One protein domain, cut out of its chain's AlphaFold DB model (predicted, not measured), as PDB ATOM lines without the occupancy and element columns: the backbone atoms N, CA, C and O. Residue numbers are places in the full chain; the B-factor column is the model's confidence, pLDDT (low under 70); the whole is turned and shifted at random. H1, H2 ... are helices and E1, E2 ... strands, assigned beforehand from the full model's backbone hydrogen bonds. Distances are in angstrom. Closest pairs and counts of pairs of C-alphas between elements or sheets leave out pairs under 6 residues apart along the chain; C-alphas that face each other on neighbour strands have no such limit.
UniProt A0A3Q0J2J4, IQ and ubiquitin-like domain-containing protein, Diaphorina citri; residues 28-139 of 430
ATOM      1  N   SER A  28     205.544 177.403 172.978       68.44
ATOM      2  CA  SER A  28     206.440 178.079 173.912       68.44
ATOM      3  C   SER A  28     207.165 177.094 174.837       68.44
ATOM      4  O   SER A  28     206.580 176.158 175.395       68.44
ATOM      5  N   THR A  29     208.476 177.293 174.968       79.69
ATOM      6  CA  THR A  29     209.353 176.504 175.834       79.69
ATOM      7  C   THR A  29     209.631 177.245 177.135       79.69
ATOM      8  O   THR A  29     209.561 178.471 177.205       79.69
ATOM      9  N   VAL A  30     209.936 176.487 178.178       82.19
ATOM     10  CA  VAL A  30     210.288 176.962 179.516       82.19
ATOM     11  C   VAL A  30     211.609 176.317 179.895       82.19
ATOM     12  O   VAL A  30     211.810 175.125 179.652       82.19
ATOM     13  N   ILE A  31     212.508 177.094 180.490       81.88
ATOM     14  CA  ILE A  31     213.778 176.585 181.008       81.88
ATOM     15  C   ILE A  31     213.581 176.232 182.480       81.88
ATOM     16  O   ILE A  31     213.177 177.074 183.283       81.88
ATOM     17  N   ILE A  32     213.885 174.994 182.847       84.25
ATOM     18  CA  ILE A  32     213.817 174.520 184.226       84.25
ATOM     19  C   ILE A  32     215.236 174.411 184.774       84.25
ATOM     20  O   ILE A  32     216.092 173.763 184.169       84.25
ATOM     21  N   LYS A  33     215.484 175.047 185.920       84.69
ATOM     22  CA  LYS A  33     216.720 174.926 186.696       84.69
ATOM     23  C   LYS A  33     216.479 173.954 187.841       84.69
ATOM     24  O   LYS A  33     215.672 174.226 188.724       84.69
ATOM     25  N   PHE A  34     217.183 172.830 187.824       85.75
ATOM     26  CA  PHE A  34     217.066 171.804 188.847       85.75
ATOM     27  C   PHE A  34     218.090 172.035 189.955       85.75
ATOM     28  O   PHE A  34     219.296 172.108 189.698       85.75
ATOM     29  N   ILE A  35     217.607 172.148 191.188       83.69
ATOM     30  CA  ILE A  35     218.397 172.453 192.380       83.69
ATOM     31  C   ILE A  35     218.451 171.217 193.277       83.69
ATOM     32  O   ILE A  35     217.447 170.563 193.515       83.69
ATOM     33  N   TYR A  36     219.623 170.908 193.817       82.62
ATOM     34  CA  TYR A  36     219.812 169.862 194.819       82.62
ATOM     35  C   TYR A  36     220.824 170.337 195.850       82.62
ATOM     36  O   TYR A  36     221.881 170.869 195.495       82.62
ATOM     37  N   SER A  37     220.515 170.153 197.135       76.62
ATOM     38  CA  SER A  37     221.374 170.590 198.248       76.62
ATOM     39  C   SER A  37     221.824 172.063 198.142       76.62
ATOM     40  O   SER A  37     222.949 172.405 198.501       76.62
ATOM     41  N   GLY A  38     220.962 172.940 197.609       70.12
ATOM     42  CA  GLY A  38     221.233 174.374 197.430       70.12
ATOM     43  C   GLY A  38     222.126 174.741 196.235       70.12
ATOM     44  O   GLY A  38     222.467 175.911 196.070       70.12
ATOM     45  N   SER A  39     222.505 173.774 195.394       72.06
ATOM     46  CA  SER A  39     223.260 173.996 194.153       72.06
ATOM     47  C   SER A  39     222.437 173.629 192.921       72.06
ATOM     48  O   SER A  39     221.770 172.598 192.915       72.06
ATOM     49  N   ILE A  40     222.509 174.446 191.866       73.75
ATOM     50  CA  ILE A  40     221.920 174.112 190.562       73.75
ATOM     51  C   ILE A  40     222.740 172.965 189.961       73.75
ATOM     52  O   ILE A  40     223.930 173.144 189.699       73.75
ATOM     53  N   ILE A  41     222.114 171.803 189.754       75.81
ATOM     54  CA  ILE A  41     222.758 170.645 189.122       75.81
ATOM     55  C   ILE A  41     222.710 170.778 187.607       75.81
ATOM     56  O   ILE A  41     223.731 170.658 186.932       75.81
ATOM     57  N   CYS A  42     221.508 170.968 187.069       75.75
ATOM     58  CA  CYS A  42     221.266 170.908 185.639       75.75
ATOM     59  C   CYS A  42     220.166 171.880 185.220       75.75
ATOM     60  O   CYS A  42     219.325 172.299 186.018       75.75
ATOM     61  N   THR A  43     220.196 172.254 183.947       80.38
ATOM     62  CA  THR A  43     219.183 173.100 183.323       80.38
ATOM     63  C   THR A  43     218.718 172.434 182.043       80.38
ATOM     64  O   THR A  43     219.555 172.089 181.209       80.38
ATOM     65  N   ASP A  44     217.413 172.265 181.877       80.00
ATOM     66  CA  ASP A  44     216.842 171.649 180.679       80.00
ATOM     67  C   ASP A  44     215.575 172.394 180.242       80.00
ATOM     68  O   ASP A  44     214.941 173.099 181.028       80.00
ATOM     69  N   SER A  45     215.229 172.272 178.964       83.19
ATOM     70  CA  SER A  45     214.087 172.953 178.358       83.19
ATOM     71  C   SER A  45     212.919 171.994 178.145       83.19
ATOM     72  O   SER A  45     213.090 170.880 177.643       83.19
ATOM     73  N   PHE A  46     211.718 172.444 178.504       84.19
ATOM     74  CA  PHE A  46     210.468 171.700 178.354       84.19
ATOM     75  C   PHE A  46     209.411 172.563 177.669       84.19
ATOM     76  O   PHE A  46     209.546 173.783 177.583       84.19
ATOM     77  N   ARG A  47     208.346 171.940 177.154       84.31
ATOM     78  CA  ARG A  47     207.192 172.686 176.638       84.31
ATOM     79  C   ARG A  47     206.354 173.180 177.811       84.31
ATOM     80  O   ARG A  47     206.258 172.501 178.825       84.31
ATOM     81  N   ILE A  48     205.712 174.334 177.665       80.94
ATOM     82  CA  ILE A  48     204.955 174.945 178.769       80.94
ATOM     83  C   ILE A  48     203.791 174.070 179.283       80.94
ATOM     84  O   ILE A  48     203.451 174.132 180.458       80.94
ATOM     85  N   ASN A  49     203.229 173.211 178.425       81.69
ATOM     86  CA  ASN A  49     202.118 172.307 178.757       81.69
ATOM     87  C   ASN A  49     202.579 170.911 179.212       81.69
ATOM     88  O   ASN A  49     201.760 169.999 179.308       81.69
ATOM     89  N   THR A  50     203.880 170.707 179.428       86.50
ATOM     90  CA  THR A  50     204.411 169.431 179.915       86.50
ATOM     91  C   THR A  50     203.955 169.187 181.356       86.50
ATOM     92  O   THR A  50     203.957 170.104 182.182       86.50
ATOM     93  N   ILE A  51     203.555 167.948 181.644       90.38
ATOM     94  CA  ILE A  51     203.139 167.505 182.978       90.38
ATOM     95  C   ILE A  51     204.382 167.087 183.776       90.38
ATOM     96  O   ILE A  51     205.357 166.586 183.210       90.38
ATOM     97  N   ILE A  52     204.367 167.273 185.093       88.12
ATOM     98  CA  ILE A  52     205.494 166.937 185.975       88.12
ATOM     99  C   ILE A  52     205.858 165.453 185.923       88.12
ATOM    100  O   ILE A  52     207.048 165.145 185.982       88.12
ATOM    101  N   ALA A  53     204.899 164.547 185.704       87.00
ATOM    102  CA  ALA A  53     205.181 163.131 185.454       87.00
ATOM    103  C   ALA A  53     206.223 162.918 184.336       87.00
ATOM    104  O   ALA A  53     207.147 162.110 184.473       87.00
ATOM    105  N   GLU A  54     206.123 163.671 183.236       87.44
ATOM    106  CA  GLU A  54     207.063 163.582 182.111       87.44
ATOM    107  C   GLU A  54     208.435 164.165 182.478       87.44
ATOM    108  O   GLU A  54     209.472 163.600 182.118       87.44
ATOM    109  N   VAL A  55     208.458 165.264 183.243       87.19
ATOM    110  CA  VAL A  55     209.699 165.874 183.754       87.19
ATOM    111  C   VAL A  55     210.427 164.904 184.686       87.19
ATOM    112  O   VAL A  55     211.627 164.683 184.533       87.19
ATOM    113  N   LYS A  56     209.693 164.276 185.608       88.56
ATOM    114  CA  LYS A  56     210.184 163.278 186.563       88.56
ATOM    115  C   LYS A  56     210.722 162.040 185.855       88.56
ATOM    116  O   LYS A  56     211.822 161.603 186.173       88.56
ATOM    117  N   THR A  57     210.016 161.549 184.834       88.31
ATOM    118  CA  THR A  57     210.472 160.425 183.999       88.31
ATOM    119  C   THR A  57     211.800 160.762 183.320       88.31
ATOM    120  O   THR A  57     212.779 160.034 183.475       88.31
ATOM    121  N   LYS A  58     211.893 161.920 182.658       86.19
ATOM    122  CA  LYS A  58     213.126 162.339 181.979       86.19
ATOM    123  C   LYS A  58     214.288 162.548 182.955       86.19
ATOM    124  O   LYS A  58     215.416 162.171 182.655       86.19
ATOM    125  N   MET A  59     214.037 163.124 184.130       85.06
ATOM    126  CA  MET A  59     215.078 163.268 185.152       85.06
ATOM    127  C   MET A  59     215.497 161.908 185.719       85.06
ATOM    128  O   MET A  59     216.691 161.662 185.865       85.06
ATOM    129  N   SER A  60     214.560 160.984 185.937       85.44
ATOM    130  CA  SER A  60     214.892 159.629 186.391       85.44
ATOM    131  C   SER A  60     215.800 158.889 185.403       85.44
ATOM    132  O   SER A  60     216.743 158.211 185.810       85.44
ATOM    133  N   GLU A  61     215.612 159.109 184.097       84.62
ATOM    134  CA  GLU A  61     216.496 158.578 183.054       84.62
ATOM    135  C   GLU A  61     217.891 159.214 183.086       84.62
ATOM    136  O   GLU A  61     218.889 158.505 182.962       84.62
ATOM    137  N   VAL A  62     217.975 160.537 183.266       82.19
ATOM    138  CA  VAL A  62     219.243 161.292 183.275       82.19
ATOM    139  C   VAL A  62     220.113 160.937 184.482       82.19
ATOM    140  O   VAL A  62     221.336 160.863 184.364       82.19
ATOM    141  N   PHE A  63     219.493 160.735 185.641       81.00
ATOM    142  CA  PHE A  63     220.188 160.441 186.893       81.00
ATOM    143  C   PHE A  63     220.243 158.942 187.222       81.00
ATOM    144  O   PHE A  63     220.930 158.566 188.167       81.00
ATOM    145  N   HIS A  64     219.564 158.090 186.446       81.75
ATOM    146  CA  HIS A  64     219.423 156.653 186.707       81.75
ATOM    147  C   HIS A  64     218.913 156.333 188.128       81.75
ATOM    148  O   HIS A  64     219.306 155.325 188.714       81.75
ATOM    149  N   GLU A  65     218.055 157.193 188.680       81.94
ATOM    150  CA  GLU A  65     217.477 157.071 190.023       81.94
ATOM    151  C   GLU A  65     216.033 157.578 190.069       81.94
ATOM    152  O   GLU A  65     215.645 158.450 189.293       81.94
ATOM    153  N   ASP A  66     215.263 157.080 191.038       83.88
ATOM    154  CA  ASP A  66     213.933 157.597 191.353       83.88
ATOM    155  C   ASP A  66     214.044 158.929 192.110       83.88
ATOM    156  O   ASP A  66     214.700 159.030 193.157       83.88
ATOM    157  N   ILE A  67     213.406 159.964 191.557       85.75
ATOM    158  CA  ILE A  67     213.509 161.347 192.025       85.75
ATOM    159  C   ILE A  67     212.127 161.890 192.392       85.75
ATOM    160  O   ILE A  67     211.158 161.737 191.646       85.75
ATOM    161  N   GLU A  68     212.061 162.593 193.518       86.56
ATOM    162  CA  GLU A  68     210.951 163.457 193.912       86.56
ATOM    163  C   GLU A  68     211.251 164.914 193.541       86.56
ATOM    164  O   GLU A  68     212.377 165.390 193.700       86.56
ATOM    165  N   ILE A  69     210.235 165.621 193.039       87.38
ATOM    166  CA  ILE A  69     210.326 167.031 192.651       87.38
ATOM    167  C   ILE A  69     209.546 167.869 193.663       87.38
ATOM    168  O   ILE A  69     208.385 167.591 193.968       87.38
ATOM    169  N   GLU A  70     210.188 168.914 194.164       88.25
ATOM    170  CA  GLU A  70     209.656 169.839 195.152       88.25
ATOM    171  C   GLU A  70     209.750 171.275 194.639       88.25
ATOM    172  O   GLU A  70     210.685 171.655 193.928       88.25
ATOM    173  N   LYS A  71     208.769 172.097 195.005       83.94
ATOM    174  CA  LYS A  71     208.807 173.538 194.766       83.94
ATOM    175  C   LYS A  71     208.383 174.267 196.031       83.94
ATOM    176  O   LYS A  71     207.362 173.928 196.621       83.94
ATOM    177  N   ASP A  72     209.175 175.253 196.449       80.31
ATOM    178  CA  ASP A  72     208.932 176.061 197.652       80.31
ATOM    179  C   ASP A  72     208.702 175.217 198.931       80.31
ATOM    180  O   ASP A  72     207.965 175.618 199.833       80.31
ATOM    181  N   GLY A  73     209.325 174.033 199.020       75.12
ATOM    182  CA  GLY A  73     209.184 173.124 200.164       75.12
ATOM    183  C   GLY A  73     207.943 172.214 200.148       75.12
ATOM    184  O   GLY A  73     207.625 171.613 201.176       75.12
ATOM    185  N   ALA A  74     207.210 172.136 199.028       82.88
ATOM    186  CA  ALA A  74     206.075 171.231 198.843       82.88
ATOM    187  C   ALA A  74     206.313 170.242 197.689       82.88
ATOM    188  O   ALA A  74     206.680 170.639 196.579       82.88
ATOM    189  N   VAL A  75     206.090 168.950 197.959       84.50
ATOM    190  CA  VAL A  75     206.134 167.888 196.940       84.50
ATOM    191  C   VAL A  75     205.002 168.120 195.949       84.50
ATOM    192  O   VAL A  75     203.869 168.384 196.353       84.50
ATOM    193  N   ILE A  76     205.327 168.055 194.661       86.50
ATOM    194  CA  ILE A  76     204.380 168.366 193.598       86.50
ATOM    195  C   ILE A  76     203.744 167.083 193.065       86.50
ATOM    196  O   ILE A  76     204.443 166.098 192.832       86.50
ATOM    197  N   ASP A  77     202.428 167.116 192.851       84.88
ATOM    198  CA  ASP A  77     201.690 166.003 192.256       84.88
ATOM    199  C   ASP A  77     202.043 165.809 190.776       84.88
ATOM    200  O   ASP A  77     202.264 166.763 190.023       84.88
ATOM    201  N   ASP A  78     202.042 164.545 190.351       85.25
ATOM    202  CA  ASP A  78     202.488 164.125 189.021       85.25
ATOM    203  C   ASP A  78     201.566 164.629 187.886       85.25
ATOM    204  O   ASP A  78     202.028 164.705 186.751       85.25
ATOM    205  N   ASP A  79     200.320 165.029 188.182       83.88
ATOM    206  CA  ASP A  79     199.312 165.500 187.211       83.88
ATOM    207  C   ASP A  79     199.353 167.019 186.941       83.88
ATOM    208  O   ASP A  79     198.643 167.521 186.066       83.88
ATOM    209  N   VAL A  80     200.174 167.770 187.682       86.62
ATOM    210  CA  VAL A  80     200.237 169.235 187.577       86.62
ATOM    211  C   VAL A  80     201.047 169.651 186.347       86.62
ATOM    212  O   VAL A  80     202.095 169.081 186.030       86.62
ATOM    213  N   THR A  81     200.577 170.682 185.647       86.88
ATOM    214  CA  THR A  81     201.276 171.255 184.485       86.88
ATOM    215  C   THR A  81     202.254 172.359 184.888       86.88
ATOM    216  O   THR A  81     202.065 173.064 185.883       86.88
ATOM    217  N   LEU A  82     203.296 172.592 184.082       83.62
ATOM    218  CA  LEU A  82     204.247 173.684 184.343       83.62
ATOM    219  C   LEU A  82     203.558 175.065 184.376       83.62
ATOM    220  O   LEU A  82     203.938 175.918 185.179       83.62
ATOM    221  N   THR A  83     202.502 175.279 183.584       83.25
ATOM    222  CA  THR A  83     201.661 176.489 183.652       83.25
ATOM    223  C   THR A  83     201.042 176.722 185.028       83.25
ATOM    224  O   THR A  83     201.034 177.854 185.513       83.25
ATOM    225  N   GLU A  84     200.552 175.668 185.684       81.81
ATOM    226  CA  GLU A  84     199.932 175.753 187.015       81.81
ATOM    227  C   GLU A  84     200.978 176.021 188.101       81.81
ATOM    228  O   GLU A  84     200.696 176.693 189.092       81.81
ATOM    229  N   LEU A  85     202.226 175.613 187.856       80.81
ATOM    230  CA  LEU A  85     203.392 175.994 188.649       80.81
ATOM    231  C   LEU A  85     203.894 177.418 188.372       80.81
ATOM    232  O   LEU A  85     204.961 177.790 188.859       80.81
ATOM    233  N   GLY A  86     203.161 178.246 187.628       78.12
ATOM    234  CA  GLY A  86     203.544 179.632 187.360       78.12
ATOM    235  C   GLY A  86     204.652 179.775 186.316       78.12
ATOM    236  O   GLY A  86     205.371 180.777 186.325       78.12
ATOM    237  N   ALA A  87     204.803 178.794 185.419       79.25
ATOM    238  CA  ALA A  87     205.656 178.932 184.247       79.25
ATOM    239  C   ALA A  87     205.181 180.074 183.355       79.25
ATOM    240  O   ALA A  87     204.018 180.128 182.956       79.25
ATOM    241  N   ILE A  88     206.110 180.948 182.981       76.88
ATOM    242  CA  ILE A  88     205.884 181.965 181.956       76.88
ATOM    243  C   ILE A  88     206.499 181.446 180.645       76.88
ATOM    244  O   ILE A  88     207.594 180.874 180.695       76.88
ATOM    245  N   PRO A  89     205.853 181.647 179.478       75.38
ATOM    246  CA  PRO A  89     206.451 181.362 178.173       75.38
ATOM    247  C   PRO A  89     207.846 181.982 178.052       75.38
ATOM    248  O   PRO A  89     208.007 183.173 178.321       75.38
ATOM    249  N   LEU A  90     208.847 181.189 177.651       66.44
ATOM    250  CA  LEU A  90     210.257 181.603 177.533       66.44
ATOM    251  C   LEU A  90     210.880 182.101 178.856       66.44
ATOM    252  O   LEU A  90     211.903 182.786 178.852       66.44
ATOM    253  N   GLY A  91     210.255 181.774 179.989       72.12
ATOM    254  CA  GLY A  91     210.734 182.075 181.331       72.12
ATOM    255  C   GLY A  91     211.566 180.947 181.943       72.12
ATOM    256  O   GLY A  91     211.755 179.877 181.356       72.12
ATOM    257  N   THR A  92     212.046 181.197 183.160       78.44
ATOM    258  CA  THR A  92     212.812 180.241 183.967       78.44
ATOM    259  C   THR A  92     212.044 179.861 185.229       78.44
ATOM    260  O   THR A  92     211.563 180.755 185.927       78.44
ATOM    261  N   ILE A  93     211.982 178.569 185.556       83.88
ATOM    262  CA  ILE A  93     211.470 178.060 186.841       83.88
ATOM    263  C   ILE A  93     212.563 177.272 187.548       83.88
ATOM    264  O   ILE A  93     213.334 176.562 186.908       83.88
ATOM    265  N   GLU A  94     212.603 177.381 188.870       87.31
ATOM    266  CA  GLU A  94     213.473 176.593 189.735       87.31
ATOM    267  C   GLU A  94     212.662 175.458 190.374       87.31
ATOM    268  O   GLU A  94     211.581 175.699 190.912       87.31
ATOM    269  N   LEU A  95     213.167 174.227 190.272       87.19
ATOM    270  CA  LEU A  95     212.586 173.035 190.891       87.19
ATOM    271  C   LEU A  95     213.656 172.330 191.722       87.19
ATOM    272  O   LEU A  95     214.780 172.132 191.254       87.19
ATOM    273  N   GLU A  96     213.316 171.938 192.941       87.81
ATOM    274  CA  GLU A  96     214.204 171.191 193.823       87.81
ATOM    275  C   GLU A  96     214.033 169.687 193.586       87.81
ATOM    276  O   GLU A  96     212.920 169.179 193.473       87.81
ATOM    277  N   LEU A  97     215.147 168.966 193.482       86.50
ATOM    278  CA  LEU A  97     215.174 167.516 193.349       86.50
ATOM    279  C   LEU A  97     215.512 166.879 194.699       86.50
ATOM    280  O   LEU A  97     216.415 167.334 195.405       86.50
ATOM    281  N   LYS A  98     214.848 165.772 195.022       83.38
ATOM    282  CA  LYS A  98     215.172 164.891 196.149       83.38
ATOM    283  C   LYS A  98     215.370 163.466 195.631       83.38
ATOM    284  O   LYS A  98     214.524 162.944 194.916       83.38
ATOM    285  N   SER A  99     216.495 162.837 195.979       82.94
ATOM    286  CA  SER A  99     216.723 161.413 195.678       82.94
ATOM    287  C   SER A  99     215.955 160.564 196.692       82.94
ATOM    288  O   SER A  99     216.159 160.723 197.898       82.94
ATOM    289  N   CYS A 100     215.113 159.645 196.215       78.25
ATOM    290  CA  CYS A 100     214.397 158.693 197.072       78.25
ATOM    291  C   CYS A 100     215.336 157.613 197.647       78.25
ATOM    292  O   CYS A 100     215.081 157.062 198.716       78.25
ATOM    293  N   SER A 101     216.441 157.325 196.949       72.38
ATOM    294  CA  SER A 101     217.460 156.322 197.304       72.38
ATOM    295  C   SER A 101     218.513 156.861 198.291       72.38
ATOM    296  O   SER A 101     219.254 156.099 198.917       72.38
ATOM    297  N   GLY A 102     218.570 158.187 198.474       70.19
ATOM    298  CA  GLY A 102     219.531 158.859 199.353       70.19
ATOM    299  C   GLY A 102     220.925 159.028 198.740       70.19
ATOM    300  O   GLY A 102     221.890 159.252 199.473       70.19
ATOM    301  N   VAL A 103     221.054 158.913 197.416       74.94
ATOM    302  CA  VAL A 103     222.330 159.085 196.714       74.94
ATOM    303  C   VAL A 103     222.542 160.551 196.334       74.94
ATOM    304  O   VAL A 103     221.615 161.275 195.965       74.94
ATOM    305  N   ASP A 104     223.796 161.002 196.431       75.88
ATOM    306  CA  ASP A 104     224.195 162.358 196.058       75.88
ATOM    307  C   ASP A 104     224.113 162.548 194.532       75.88
ATOM    308  O   ASP A 104     225.045 162.186 193.801       75.88
ATOM    309  N   LEU A 105     223.047 163.195 194.048       72.44
ATOM    310  CA  LEU A 105     222.831 163.474 192.618       72.44
ATOM    311  C   LEU A 105     223.993 164.264 191.972       72.44
ATOM    312  O   LEU A 105     224.318 164.059 190.801       72.44
ATOM    313  N   ASN A 106     224.705 165.083 192.759       70.81
ATOM    314  CA  ASN A 106     225.896 165.836 192.336       70.81
ATOM    315  C   ASN A 106     227.061 164.956 191.845       70.81
ATOM    316  O   ASN A 106     227.920 165.437 191.110       70.81
ATOM    317  N   LYS A 107     227.146 163.691 192.278       71.56
ATOM    318  CA  LYS A 107     228.220 162.765 191.867       71.56
ATOM    319  C   LYS A 107     227.880 162.001 190.590       71.56
ATOM    320  O   LYS A 107     228.790 161.536 189.902       71.56
ATOM    321  N   ILE A 108     226.589 161.845 190.311       71.56
ATOM    322  CA  ILE A 108     226.081 161.075 189.176       71.56
ATOM    323  C   ILE A 108     226.049 161.953 187.926       71.56
ATOM    324  O   ILE A 108     226.471 161.526 186.851       71.56
ATOM    325  N   TYR A 109     225.609 163.203 188.075       68.25
ATOM    326  CA  TYR A 109     225.469 164.107 186.946       68.25
ATOM    327  C   TYR A 109     226.820 164.597 186.420       68.25
ATOM    328  O   TYR A 109     227.605 165.226 187.131       68.25
ATOM    329  N   ARG A 110     227.072 164.343 185.134       63.00
ATOM    330  CA  ARG A 110     228.159 164.967 184.376       63.00
ATOM    331  C   ARG A 110     227.530 165.932 183.373       63.00
ATOM    332  O   ARG A 110     226.895 165.447 182.435       63.00
ATOM    333  N   PRO A 111     227.681 167.258 183.542       59.84
ATOM    334  CA  PRO A 111     227.131 168.196 182.577       59.84
ATOM    335  C   PRO A 111     227.741 167.930 181.192       59.84
ATOM    336  O   PRO A 111     228.945 167.655 181.097       59.84
ATOM    337  N   PRO A 112     226.943 167.980 180.109       57.56
ATOM    338  CA  PRO A 112     227.491 167.934 178.763       57.56
ATOM    339  C   PRO A 112     228.479 169.101 178.565       57.56
ATOM    340  O   PRO A 112     228.267 170.176 179.124       57.56
ATOM    341  N   PRO A 113     229.543 168.940 177.755       51.53
ATOM    342  CA  PRO A 113     230.587 169.955 177.544       51.53
ATOM    343  C   PRO A 113     230.117 171.202 176.768       51.53
ATOM    344  O   PRO A 113     230.935 171.979 176.283       51.53
ATOM    345  N   ILE A 114     228.805 171.380 176.610       55.88
ATOM    346  CA  ILE A 114     228.192 172.511 175.924       55.88
ATOM    347  C   ILE A 114     227.799 173.510 177.019       55.88
ATOM    348  O   ILE A 114     227.043 173.124 177.913       55.88
ATOM    349  N   PRO A 115     228.292 174.762 176.993       54.72
ATOM    350  CA  PRO A 115     227.882 175.757 177.974       54.72
ATOM    351  C   PRO A 115     226.366 175.937 177.880       54.72
ATOM    352  O   PRO A 115     225.832 176.258 176.818       54.72
ATOM    353  N   THR A 116     225.661 175.686 178.980       56.22
ATOM    354  CA  THR A 116     224.222 175.934 179.074       56.22
ATOM    355  C   THR A 116     223.997 177.433 178.906       56.22
ATOM    356  O   THR A 116     224.449 178.225 179.734       56.22
ATOM    357  N   ILE A 117     223.358 177.819 177.804       56.19
ATOM    358  CA  ILE A 117     223.072 179.215 177.480       56.19
ATOM    359  C   ILE A 117     221.959 179.681 178.423       56.19
ATOM    360  O   ILE A 117     220.823 179.217 178.330       56.19
ATOM    361  N   ASP A 118     222.287 180.573 179.356       59.22
ATOM    362  CA  ASP A 118     221.286 181.221 180.204       59.22
ATOM    363  C   ASP A 118     220.589 182.303 179.368       59.22
ATOM    364  O   ASP A 118     221.250 183.109 178.726       59.22
ATOM    365  N   VAL A 119     219.261 182.362 179.362       63.50
ATOM    366  CA  VAL A 119     218.515 183.369 178.591       63.50
ATOM    367  C   VAL A 119     217.827 184.331 179.552       63.50
ATOM    368  O   VAL A 119     217.143 183.899 180.479       63.50
ATOM    369  N   ILE A 120     218.004 185.642 179.353       70.94
ATOM    370  CA  ILE A 120     217.346 186.680 180.155       70.94
ATOM    371  C   ILE A 120     216.486 187.593 179.284       70.94
ATOM    372  O   ILE A 120     216.884 188.023 178.201       70.94
ATOM    373  N   MET A 121     215.308 187.943 179.797       68.50
ATOM    374  CA  MET A 121     214.431 188.934 179.181       68.50
ATOM    375  C   MET A 121     214.808 190.341 179.648       68.50
ATOM    376  O   MET A 121     214.575 190.721 180.797       68.50
ATOM    377  N   VAL A 122     215.381 191.143 178.751       74.44
ATOM    378  CA  VAL A 122     215.755 192.535 179.026       74.44
ATOM    379  C   VAL A 122     214.661 193.477 178.541       74.44
ATOM    380  O   VAL A 122     214.375 193.572 177.348       74.44
ATOM    381  N   ARG A 123     214.081 194.242 179.470       74.94
ATOM    382  CA  ARG A 123     213.129 195.318 179.170       74.94
ATOM    383  C   ARG A 123     213.872 196.623 178.914       74.94
ATOM    384  O   ARG A 123     214.433 197.214 179.835       74.94
ATOM    385  N   ILE A 124     213.853 197.099 177.672       77.31
ATOM    386  CA  ILE A 124     214.467 198.375 177.294       77.31
ATOM    387  C   ILE A 124     213.371 199.427 177.116       77.31
ATOM    388  O   ILE A 124     212.477 199.288 176.283       77.31
ATOM    389  N   PHE A 125     213.465 200.512 177.886       74.50
ATOM    390  CA  PHE A 125     212.567 201.659 177.770       74.50
ATOM    391  C   PHE A 125     213.035 202.593 176.644       74.50
ATOM    392  O   PHE A 125     214.015 203.325 176.795       74.50
ATOM    393  N   GLN A 126     212.315 202.613 175.519       67.75
ATOM    394  CA  GLN A 126     212.464 203.638 174.482       67.75
ATOM    395  C   GLN A 126     211.421 204.743 174.708       67.75
ATOM    396  O   GLN A 126     210.320 204.744 174.161       67.75
ATOM    397  N   GLY A 127     211.773 205.718 175.549       65.94
ATOM    398  CA  GLY A 127     210.914 206.867 175.857       65.94
ATOM    399  C   GLY A 127     209.761 206.557 176.824       65.94
ATOM    400  O   GLY A 127     209.715 205.507 177.453       65.94
ATOM    401  N   LYS A 128     208.823 207.507 176.980       59.97
ATOM    402  CA  LYS A 128     207.811 207.503 178.061       59.97
ATOM    403  C   LYS A 128     206.727 206.411 177.959       59.97
ATOM    404  O   LYS A 128     205.937 206.308 178.890       59.97
ATOM    405  N   LYS A 129     206.627 205.655 176.857       58.62
ATOM    406  CA  LYS A 129     205.506 204.712 176.633       58.62
ATOM    407  C   LYS A 129     205.831 203.417 175.876       58.62
ATOM    408  O   LYS A 129     204.924 202.611 175.717       58.62
ATOM    409  N   GLN A 130     207.059 203.190 175.403       54.66
ATOM    410  CA  GLN A 130     207.396 201.951 174.689       54.66
ATOM    411  C   GLN A 130     208.438 201.153 175.468       54.66
ATOM    412  O   GLN A 130     209.582 201.584 175.632       54.66
ATOM    413  N   VAL A 131     208.012 199.991 175.960       70.06
ATOM    414  CA  VAL A 131     208.881 198.954 176.517       70.06
ATOM    415  C   VAL A 131     209.066 197.919 175.423       70.06
ATOM    416  O   VAL A 131     208.084 197.390 174.912       70.06
ATOM    417  N   LYS A 132     210.314 197.667 175.033       71.81
ATOM    418  CA  LYS A 132     210.652 196.602 174.093       71.81
ATOM    419  C   LYS A 132     211.401 195.524 174.859       71.81
ATOM    420  O   LYS A 132     212.402 195.825 175.513       71.81
ATOM    421  N   GLU A 133     210.875 194.310 174.829       71.31
ATOM    422  CA  GLU A 133     211.470 193.163 175.505       71.31
ATOM    423  C   GLU A 133     212.390 192.427 174.528       71.31
ATOM    424  O   GLU A 133     212.019 192.193 173.378       71.31
ATOM    425  N   PHE A 134     213.609 192.123 174.966       69.62
ATOM    426  CA  PHE A 134     214.596 191.383 174.188       69.62
ATOM    427  C   PHE A 134     214.980 190.114 174.931       69.62
ATOM    428  O   PHE A 134     215.340 190.173 176.106       69.62
ATOM    429  N   VAL A 135     214.950 188.998 174.214       65.12
ATOM    430  CA  VAL A 135     215.552 187.737 174.636       65.12
ATOM    431  C   VAL A 135     217.062 187.883 174.428       65.12
ATOM    432  O   VAL A 135     217.501 188.109 173.300       65.12
ATOM    433  N   VAL A 136     217.849 187.846 175.503       70.88
ATOM    434  CA  VAL A 136     219.313 187.949 175.444       70.88
ATOM    435  C   VAL A 136     219.923 186.656 175.955       70.88
ATOM    436  O   VAL A 136     219.664 186.244 177.083       70.88
ATOM    437  N   GLU A 137     220.761 186.050 175.125       66.75
ATOM    438  CA  GLU A 137     221.574 184.892 175.478       66.75
ATOM    439  C   GLU A 137     222.791 185.344 176.302       66.75
ATOM    440  O   GLU A 137     223.519 186.267 175.929       66.75
ATOM    441  N   ILE A 138     222.988 184.715 177.457       62.94
ATOM    442  CA  ILE A 138     224.104 184.917 178.374       62.94
ATOM    443  C   ILE A 138     225.055 183.741 178.195       62.94
ATOM    444  O   ILE A 138     224.798 182.616 178.627       62.94
ATOM    445  N   GLU A 139     226.198 184.034 177.593       59.66
ATOM    446  CA  GLU A 139     227.328 183.123 177.554       59.66
ATOM    447  C   GLU A 139     228.106 183.224 178.873       59.66
ATOM    448  O   GLU A 139     228.636 184.282 179.234       59.66
TER     449      GLU A 139
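This is residues 28 to 139 of the 430 residues of the protein "IQ and ubiquitin-like domain-containing protein" of Diaphorina citri (UniProt A0A3Q0J2J4). A strongly twisted sheet of four strands, with helix H1 over one face, makes the body, and from it a long arm, the two-stranded hairpin of E5 and E6, reaches away. The arm gives the domain much of its length, and the short helix H2 only grazes the sheet. The printed part has 112 residues, with two named helices and six named strands in the order E1, E2, H1, E3, E4, H2, E5, E6; the class is mixed, helices and strands. The larger sheet has the order E2, E1, E4, E3 and is mixed, while E5 and E6 form a separate antiparallel sheet. The whole is elongated in outline, 55 by 33 by 22 A, and only just compact, close to loose, with a radius of gyration of the C-alphas of 15.9 A.

In the larger sheet, E1 is residues 29 to 36, 22.7 A from first to last C-alpha, and begins with C-alpha 29 at (209.353, 176.504, 175.834). E2 is residues 39 to 47, 23.8 A, and bends by 53 degrees at residue 42. E4 is residues 92 to 99, 22.5 A, and E3 is residues 67 to 71, 13.4 A. H1, residues 52 to 63, measures 16.1 A and begins with C-alpha 52 at (205.494, 166.937, 185.975). H2 is residues 105 to 108, 5.3 A. E5, residues 118 to 126, measures 24.8 A, and E6, residues 130 to 138, measures 24.1 A and ends with C-alpha 138 at (224.104, 184.917, 178.374).

In the four-stranded sheet E2 and E3 are the edge strands. E1 and E4 are parallel at 39 degrees, with N 33 and O 93 2.8 A apart, within hydrogen-bond range. E1 and E2 form a hairpin, antiparallel at 157 degrees, with N 32 and O 44 at 2.8 A. E3 and E4 also form a hairpin, antiparallel at 137 degrees, with N 70 and O 96 at 2.8 A. The pairing is staggered: E4 pairs with E1 over residues 92 to 96 and with E3 over residues 96 to 99. H1 is on one face of this sheet, an arrangement of two layers, one of strands and one of helix. Its closest C-alphas to E3 are those of Ser 60 and Ile 67, 6.1 A apart. E2, H1 and E3 make a split strand-helix-strand unit, two strands of one sheet joined through a helix, with E1 and E4 between them in the sheet, and its crossover is right-handed. H2 only grazes the sheet, with residues 105 to 107; its closest C-alphas to E2 are those of Asn 106 and Ile 41, 6.6 A apart. H1 and H2 are close but not clearly touching, with the C-alphas of Phe 63 and Ile 108 6.4 A apart. In H1 every O i to N i+4 pair is within hydrogen-bond range, and H2 is too short for such a pair. E5 and E6 form a hairpin, antiparallel at 155 degrees, with N 122 and O 134 at 2.8 A. E5 is apart from E1, and only just apart from E4, at 8.4 A.

The two C-alphas farthest apart are those of Ser 101 and Lys 128, at 55.5 A. The printed part has no cut. The link from E3 to E4, residues 72 to 91, is long, and in it residues 74 to 75 pair antiparallel with residues 70 to 71 of E3. The link from H2 to E5 is short but not tight; the other links are tight. The mean pLDDT of the printed part is 76.7, and 24 residues are under 70, among them residues 109 to 119 and residues 126 to 130.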